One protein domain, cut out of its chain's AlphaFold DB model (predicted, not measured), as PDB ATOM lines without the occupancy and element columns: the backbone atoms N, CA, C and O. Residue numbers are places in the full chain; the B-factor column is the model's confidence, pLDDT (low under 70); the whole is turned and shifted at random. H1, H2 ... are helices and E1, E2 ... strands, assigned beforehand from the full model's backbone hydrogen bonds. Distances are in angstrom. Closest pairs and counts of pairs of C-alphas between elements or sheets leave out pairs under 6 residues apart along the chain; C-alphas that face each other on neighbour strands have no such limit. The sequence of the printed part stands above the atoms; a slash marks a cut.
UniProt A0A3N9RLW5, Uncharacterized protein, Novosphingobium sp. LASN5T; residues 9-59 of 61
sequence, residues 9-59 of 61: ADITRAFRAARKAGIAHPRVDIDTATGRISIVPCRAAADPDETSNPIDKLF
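Overview. This is residues 9 to 59 of the 61 residues of an uncharacterized protein of Novosphingobium sp. LASN5T (UniProt A0A3N9RLW5). A twisted two-stranded hairpin, E1 and E2, has the helix H1 packed over one face, while a long tail loops away and ends in the short helix H2, off to one side. The hairpin's turn, residues 31 to 36, sticks out. The 51 printed residues include H1, E1, E2 and H2 in that order; the class is mixed, the sheet antiparallel. The whole is only just compact, close to loose, with a radius of gyration of the C-alphas of 11.4 A and spans of 31 by 22 by 20 A.

Arrangement. H1, residues 9 to 20, comes closest to E1, residues 26 to 30, at the C-alphas of Ala 18 and Pro 26, 6.5 A. Its closest C-alphas to E2, residues 37 to 41, are those of Ala 14 and Ile 39, 7.2 A. E1 and E2 form an antiparallel hairpin at 149 degrees; N 27 and O 40 are 2.9 A apart, within hydrogen-bond range. H2, residues 56 to 59, is apart from H1 and E1. In H1 every O i to N i+4 pair is within hydrogen-bond range; H2 is too short for one.

Along the chain. H1 is 16.6 A long from C-alpha 9 at (3.103, 40.012, -7.663). E1 measures 13.1 A and E2 13.4 A. H2, 5.5 A, ends at C-alpha 59, (1.315, 32.630, 2.334).

Size, cuts and confidence. The C-alphas farthest apart, Thr 34 and Pro 48, are 30.9 A apart. The printed part has no cut. E2 to H2 is a long link of 14 residues. Residues 41 to 59 have pLDDT under 70.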
ATOM      1  N   ALA A   9       3.186  38.877  -8.578       83.88
ATOM      2  CA  ALA A   9       3.103  40.012  -7.663       83.88
ATOM      3  C   ALA A   9       1.766  40.779  -7.734       83.88
ATOM      4  O   ALA A   9       1.303  41.295  -6.714       83.88
ATOM      5  N   ASP A  10       1.135  40.858  -8.910       81.06
ATOM      6  CA  ASP A  10      -0.149  41.542  -9.077       81.06
ATOM      7  C   ASP A  10      -1.293  40.731  -8.457       81.06
ATOM      8  O   ASP A  10      -2.139  41.299  -7.762       81.06
ATOM      9  N   ILE A  11      -1.260  39.404  -8.624       81.44
ATOM     10  CA  ILE A  11      -2.199  38.464  -7.997       81.44
ATOM     11  C   ILE A  11      -2.068  38.543  -6.473       81.44
ATOM     12  O   ILE A  11      -3.052  38.776  -5.771       81.44
ATOM     13  N   THR A  12      -0.842  38.447  -5.958       84.75
ATOM     14  CA  THR A  12      -0.537  38.503  -4.523       84.75
ATOM     15  C   THR A  12      -1.002  39.813  -3.885       84.75
ATOM     16  O   THR A  12      -1.600  39.809  -2.805       84.75
ATOM     17  N   ARG A  13      -0.773  40.959  -4.548       85.12
ATOM     18  CA  ARG A  13      -1.226  42.275  -4.066       85.12
ATOM     19  C   ARG A  13      -2.748  42.351  -3.996       85.12
ATOM     20  O   ARG A  13      -3.287  42.835  -3.000       85.12
ATOM     21  N   ALA A  14      -3.427  41.872  -5.032       80.69
ATOM     22  CA  ALA A  14      -4.877  41.894  -5.098       80.69
ATOM     23  C   ALA A  14      -5.493  40.984  -4.013       80.69
ATOM     24  O   ALA A  14      -6.386  41.418  -3.286       80.69
ATOM     25  N   PHE A  15      -4.947  39.781  -3.806       83.38
ATOM     26  CA  PHE A  15      -5.378  38.862  -2.744       83.38
ATOM     27  C   PHE A  15      -5.262  39.474  -1.346       83.38
ATOM     28  O   PHE A  15      -6.193  39.400  -0.541       83.38
ATOM     29  N   ARG A  16      -4.136  40.141  -1.061       84.31
ATOM     30  CA  ARG A  16      -3.931  40.851   0.210       84.31
ATOM     31  C   ARG A  16      -4.951  41.973   0.410       84.31
ATOM     32  O   ARG A  16      -5.444  42.147   1.522       84.31
ATOM     33  N   ALA A  17      -5.270  42.723  -0.645       82.94
ATOM     34  CA  ALA A  17      -6.284  43.773  -0.586       82.94
ATOM     35  C   ALA A  17      -7.686  43.200  -0.315       82.94
ATOM     36  O   ALA A  17      -8.400  43.727   0.535       82.94
ATOM     37  N   ALA A  18      -8.045  42.088  -0.959       81.88
ATOM     38  CA  ALA A  18      -9.331  41.419  -0.763       81.88
ATOM     39  C   ALA A  18      -9.513  40.898   0.671       81.88
ATOM     40  O   ALA A  18     -10.546  41.156   1.289       81.88
ATOM     41  N   ARG A  19      -8.484  40.259   1.245       79.69
ATOM     42  CA  ARG A  19      -8.514  39.834   2.655       79.69
ATOM     43  C   ARG A  19      -8.642  41.019   3.614       79.69
ATOM     44  O   ARG A  19      -9.445  40.963   4.541       79.69
ATOM     45  N   LYS A  20      -7.908  42.116   3.378       80.88
ATOM     46  CA  LYS A  20      -8.041  43.355   4.175       80.88
ATOM     47  C   LYS A  20      -9.440  43.971   4.090       80.88
ATOM     48  O   LYS A  20      -9.873  44.600   5.046       80.88
ATOM     49  N   ALA A  21     -10.133  43.781   2.972       80.62
ATOM     50  CA  ALA A  21     -11.514  44.212   2.780       80.62
ATOM     51  C   ALA A  21     -12.555  43.249   3.395       80.62
ATOM     52  O   ALA A  21     -13.750  43.471   3.227       80.62
ATOM     53  N   GLY A  22     -12.130  42.187   4.092       77.00
ATOM     54  CA  GLY A  22     -13.024  41.227   4.746       77.00
ATOM     55  C   GLY A  22     -13.565  40.126   3.830       77.00
ATOM     56  O   GLY A  22     -14.477  39.400   4.219       77.00
ATOM     57  N   ILE A  23     -13.016  39.964   2.621       77.56
ATOM     58  CA  ILE A  23     -13.380  38.860   1.726       77.56
ATOM     59  C   ILE A  23     -12.617  37.612   2.184       77.56
ATOM     60  O   ILE A  23     -11.419  37.491   1.934       77.56
ATOM     61  N   ALA A  24     -13.312  36.698   2.867       71.00
ATOM     62  CA  ALA A  24     -12.714  35.490   3.444       71.00
ATOM     63  C   ALA A  24     -12.200  34.508   2.378       71.00
ATOM     64  O   ALA A  24     -11.102  33.973   2.511       71.00
ATOM     65  N   HIS A  25     -12.951  34.340   1.284       72.25
ATOM     66  CA  HIS A  25     -12.617  33.408   0.204       72.25
ATOM     67  C   HIS A  25     -12.557  34.133  -1.147       72.25
ATOM     68  O   HIS A  25     -13.517  34.088  -1.910       72.25
ATOM     69  N   PRO A  26     -11.477  34.865  -1.462       75.25
ATOM     70  CA  PRO A  26     -11.335  35.515  -2.760       75.25
ATOM     71  C   PRO A  26     -10.891  34.516  -3.838       75.25
ATOM     72  O   PRO A  26      -9.937  33.765  -3.645       75.25
ATOM     73  N   ARG A  27     -11.543  34.545  -5.000       80.00
ATOM     74  CA  ARG A  27     -11.137  33.829  -6.216       80.00
ATOM     75  C   ARG A  27     -10.605  34.829  -7.240       80.00
ATOM     76  O   ARG A  27     -11.113  35.945  -7.341       80.00
ATOM     77  N   VAL A  28      -9.588  34.424  -7.998       78.44
ATOM     78  CA  VAL A  28      -9.082  35.194  -9.140       78.44
ATOM     79  C   VAL A  28      -9.688  34.655 -10.421       78.44
ATOM     80  O   VAL A  28      -9.497  33.489 -10.754       78.44
ATOM     81  N   ASP A  29     -10.371  35.533 -11.146       80.56
ATOM     82  CA  ASP A  29     -10.798  35.286 -12.516       80.56
ATOM     83  C   ASP A  29      -9.918  36.097 -13.467       80.56
ATOM     84  O   ASP A  29      -9.673  37.293 -13.269       80.56
ATOM     85  N   ILE A  30      -9.429  35.425 -14.506       78.56
ATOM     86  CA  ILE A  30      -8.603  36.017 -15.554       78.56
ATOM     87  C   ILE A  30      -9.397  35.946 -16.850       78.56
ATOM     88  O   ILE A  30      -9.663  34.861 -17.368       78.56
ATOM     89  N   ASP A  31      -9.749  37.106 -17.390       81.44
ATOM     90  CA  ASP A  31     -10.297  37.203 -18.735       81.44
ATOM     91  C   ASP A  31      -9.158  37.008 -19.742       81.44
ATOM     92  O   ASP A  31      -8.244  37.827 -19.842       81.44
ATOM     93  N   THR A  32      -9.192  35.907 -20.488       75.44
ATOM     94  CA  THR A  32      -8.151  35.559 -21.460       75.44
ATOM     95  C   THR A  32      -8.227  36.371 -22.753       75.44
ATOM     96  O   THR A  32      -7.229  36.437 -23.470       75.44
ATOM     97  N   ALA A  33      -9.360  37.020 -23.043       78.44
ATOM     98  CA  ALA A  33      -9.526  37.888 -24.206       78.44
ATOM     99  C   ALA A  33      -8.959  39.293 -23.955       78.44
ATOM    100  O   ALA A  33      -8.394  39.901 -24.862       78.44
ATOM    101  N   THR A  34      -9.087  39.805 -22.725       80.06
ATOM    102  CA  THR A  34      -8.648  41.170 -22.370       80.06
ATOM    103  C   THR A  34      -7.413  41.222 -21.469       80.06
ATOM    104  O   THR A  34      -6.797  42.277 -21.329       80.06
ATOM    105  N   GLY A  35      -7.040  40.106 -20.841       74.88
ATOM    106  CA  GLY A  35      -5.994  40.049 -19.817       74.88
ATOM    107  C   GLY A  35      -6.402  40.656 -18.476       74.88
ATOM    108  O   GLY A  35      -5.551  40.826 -17.600       74.88
ATOM    109  N   ARG A  36      -7.679  41.019 -18.297       81.25
ATOM    110  CA  ARG A  36      -8.166  41.622 -17.056       81.25
ATOM    111  C   ARG A  36      -8.167  40.589 -15.930       81.25
ATOM    112  O   ARG A  36      -8.739  39.512 -16.066       81.25
ATOM    113  N   ILE A  37      -7.588  40.970 -14.794       77.38
ATOM    114  CA  ILE A  37      -7.647  40.214 -13.540       77.38
ATOM    115  C   ILE A  37      -8.755  40.809 -12.676       77.38
ATOM    116  O   ILE A  37      -8.751  42.013 -12.410       77.38
ATOM    117  N   SER A  38      -9.676  39.968 -12.219       81.69
ATOM    118  CA  SER A  38     -10.731  40.346 -11.279       81.69
ATOM    119  C   SER A  38     -10.636  39.478 -10.030       81.69
ATOM    120  O   SER A  38     -10.395  38.276 -10.131       81.69
ATOM    121  N   ILE A  39     -10.833  40.076  -8.853       79.38
ATOM    122  CA  ILE A  39     -11.055  39.310  -7.625       79.38
ATOM    123  C   ILE A  39     -12.536  39.309  -7.320       79.38
ATOM    124  O   ILE A  39     -13.143  40.367  -7.158       79.38
ATOM    125  N   VAL A  40     -13.086  38.110  -7.210       80.62
ATOM    126  CA  VAL A  40     -14.487  37.888  -6.887       80.62
ATOM    127  C   VAL A  40     -14.591  37.176  -5.539       80.62
ATOM    128  O   VAL A  40     -13.782  36.293  -5.242       80.62
ATOM    129  N   PRO A  41     -15.547  37.558  -4.678       69.75
ATOM    130  CA  PRO A  41     -15.844  36.781  -3.487       69.75
ATOM    131  C   PRO A  41     -16.411  35.424  -3.912       69.75
ATOM    132  O   PRO A  41     -17.408  35.357  -4.632       69.75
ATOM    133  N   CYS A  42     -15.788  34.341  -3.460       69.69
ATOM    134  CA  CYS A  42     -16.341  33.007  -3.602       69.69
ATOM    135  C   CYS A  42     -17.543  32.898  -2.657       69.69
ATOM    136  O   CYS A  42     -17.421  33.124  -1.448       69.69
ATOM    137  N   ARG A  43     -18.728  32.596  -3.196       59.44
ATOM    138  CA  ARG A  43     -19.884  32.248  -2.366       59.44
ATOM    139  C   ARG A  43     -19.635  30.847  -1.823       59.44
ATOM    140  O   ARG A  43     -19.956  29.871  -2.486       59.44
ATOM    141  N   ALA A  44     -19.072  30.760  -0.623       57.31
ATOM    142  CA  ALA A  44     -18.986  29.513   0.124       57.31
ATOM    143  C   ALA A  44     -20.406  29.014   0.454       57.31
ATOM    144  O   ALA A  44     -20.957  29.371   1.490       57.31
ATOM    145  N   ALA A  45     -21.027  28.270  -0.466       49.56
ATOM    146  CA  ALA A  45     -22.229  27.462  -0.244       49.56
ATOM    147  C   ALA A  45     -22.552  26.606  -1.489       49.56
ATOM    148  O   ALA A  45     -23.604  26.792  -2.095       49.56
ATOM    149  N   ALA A  46     -21.660  25.697  -1.894       50.03
ATOM    150  CA  ALA A  46     -22.052  24.531  -2.705       50.03
ATOM    151  C   ALA A  46     -20.978  23.438  -2.760       50.03
ATOM    152  O   ALA A  46     -21.347  22.271  -2.837       50.03
ATOM    153  N   ASP A  47     -19.688  23.791  -2.698       50.03
ATOM    154  CA  ASP A  47     -18.622  22.833  -3.005       50.03
ATOM    155  C   ASP A  47     -17.617  22.670  -1.842       50.03
ATOM    156  O   ASP A  47     -16.891  23.615  -1.517       50.03
ATOM    157  N   PRO A  48     -17.576  21.511  -1.157       51.81
ATOM    158  CA  PRO A  48     -16.626  21.263  -0.073       51.81
ATOM    159  C   PRO A  48     -15.157  21.276  -0.532       51.81
ATOM    160  O   PRO A  48     -14.286  21.560   0.293       51.81
ATOM    161  N   ASP A  49     -14.879  21.087  -1.827       55.00
ATOM    162  CA  ASP A  49     -13.527  21.186  -2.400       55.00
ATOM    163  C   ASP A  49     -13.043  22.644  -2.602       55.00
ATOM    164  O   ASP A  49     -11.844  22.881  -2.749       55.00
ATOM    165  N   GLU A  50     -13.930  23.650  -2.531       52.34
ATOM    166  CA  GLU A  50     -13.579  25.086  -2.614       52.34
ATOM    167  C   GLU A  50     -13.197  25.710  -1.256       52.34
ATOM    168  O   GLU A  50     -12.850  26.892  -1.175       52.34
ATOM    169  N   THR A  51     -13.247  24.937  -0.167       51.72
ATOM    170  CA  THR A  51     -13.005  25.448   1.196       51.72
ATOM    171  C   THR A  51     -11.536  25.751   1.495       51.72
ATOM    172  O   THR A  51     -11.247  26.557   2.380       51.72
ATOM    173  N   SER A  52     -10.603  25.165   0.744       56.06
ATOM    174  CA  SER A  52      -9.171  25.458   0.837       56.06
ATOM    175  C   SER A  52      -8.748  26.250  -0.391       56.06
ATOM    176  O   SER A  52      -8.649  25.702  -1.487       56.06
ATOM    177  N   ASN A  53      -8.478  27.547  -0.228       59.59
ATOM    178  CA  ASN A  53      -7.934  28.332  -1.324       59.59
ATOM    179  C   ASN A  53      -6.487  27.866  -1.561       59.59
ATOM    180  O   ASN A  53      -5.671  27.964  -0.644       59.59
ATOM    181  N   PRO A  54      -6.110  27.367  -2.755       59.06
ATOM    182  CA  PRO A  54      -4.756  26.862  -2.999       59.06
ATOM    183  C   PRO A  54      -3.662  27.905  -2.727       59.06
ATOM    184  O   PRO A  54      -2.518  27.546  -2.452       59.06
ATOM    185  N   ILE A  55      -4.025  29.191  -2.775       60.34
ATOM    186  CA  ILE A  55      -3.150  30.319  -2.459       60.34
ATOM    187  C   ILE A  55      -2.846  30.454  -0.963       60.34
ATOM    188  O   ILE A  55      -1.831  31.052  -0.611       60.34
ATOM    189  N   ASP A  56      -3.646  29.870  -0.073       59.91
ATOM    190  CA  ASP A  56      -3.355  29.876   1.364       59.91
ATOM    191  C   ASP A  56      -1.990  29.216   1.638       59.91
ATOM    192  O   ASP A  56      -1.193  29.752   2.403       59.91
ATOM    193  N   LYS A  57      -1.639  28.168   0.876       58.88
ATOM    194  CA  LYS A  57      -0.337  27.478   0.945       58.88
ATOM    195  C   LYS A  57       0.856  28.322   0.474       58.88
ATOM    196  O   LYS A  57       1.993  27.970   0.764       58.88
ATOM    197  N   LEU A  58       0.619  29.401  -0.276       56.69
ATOM    198  CA  LEU A  58       1.664  30.327  -0.741       56.69
ATOM    199  C   LEU A  58       1.997  31.409   0.297       56.69
ATOM    200  O   LEU A  58       3.016  32.082   0.163       56.69
ATOM    201  N   PHE A  59       1.144  31.601   1.308       54.78
ATOM    202  CA  PHE A  59       1.315  32.630   2.334       54.78
ATOM    203  C   PHE A  59       1.793  32.095   3.693       54.78
ATOM    204  O   PHE A  59       2.096  32.915   4.553       54.78
TER     205      PHE A  59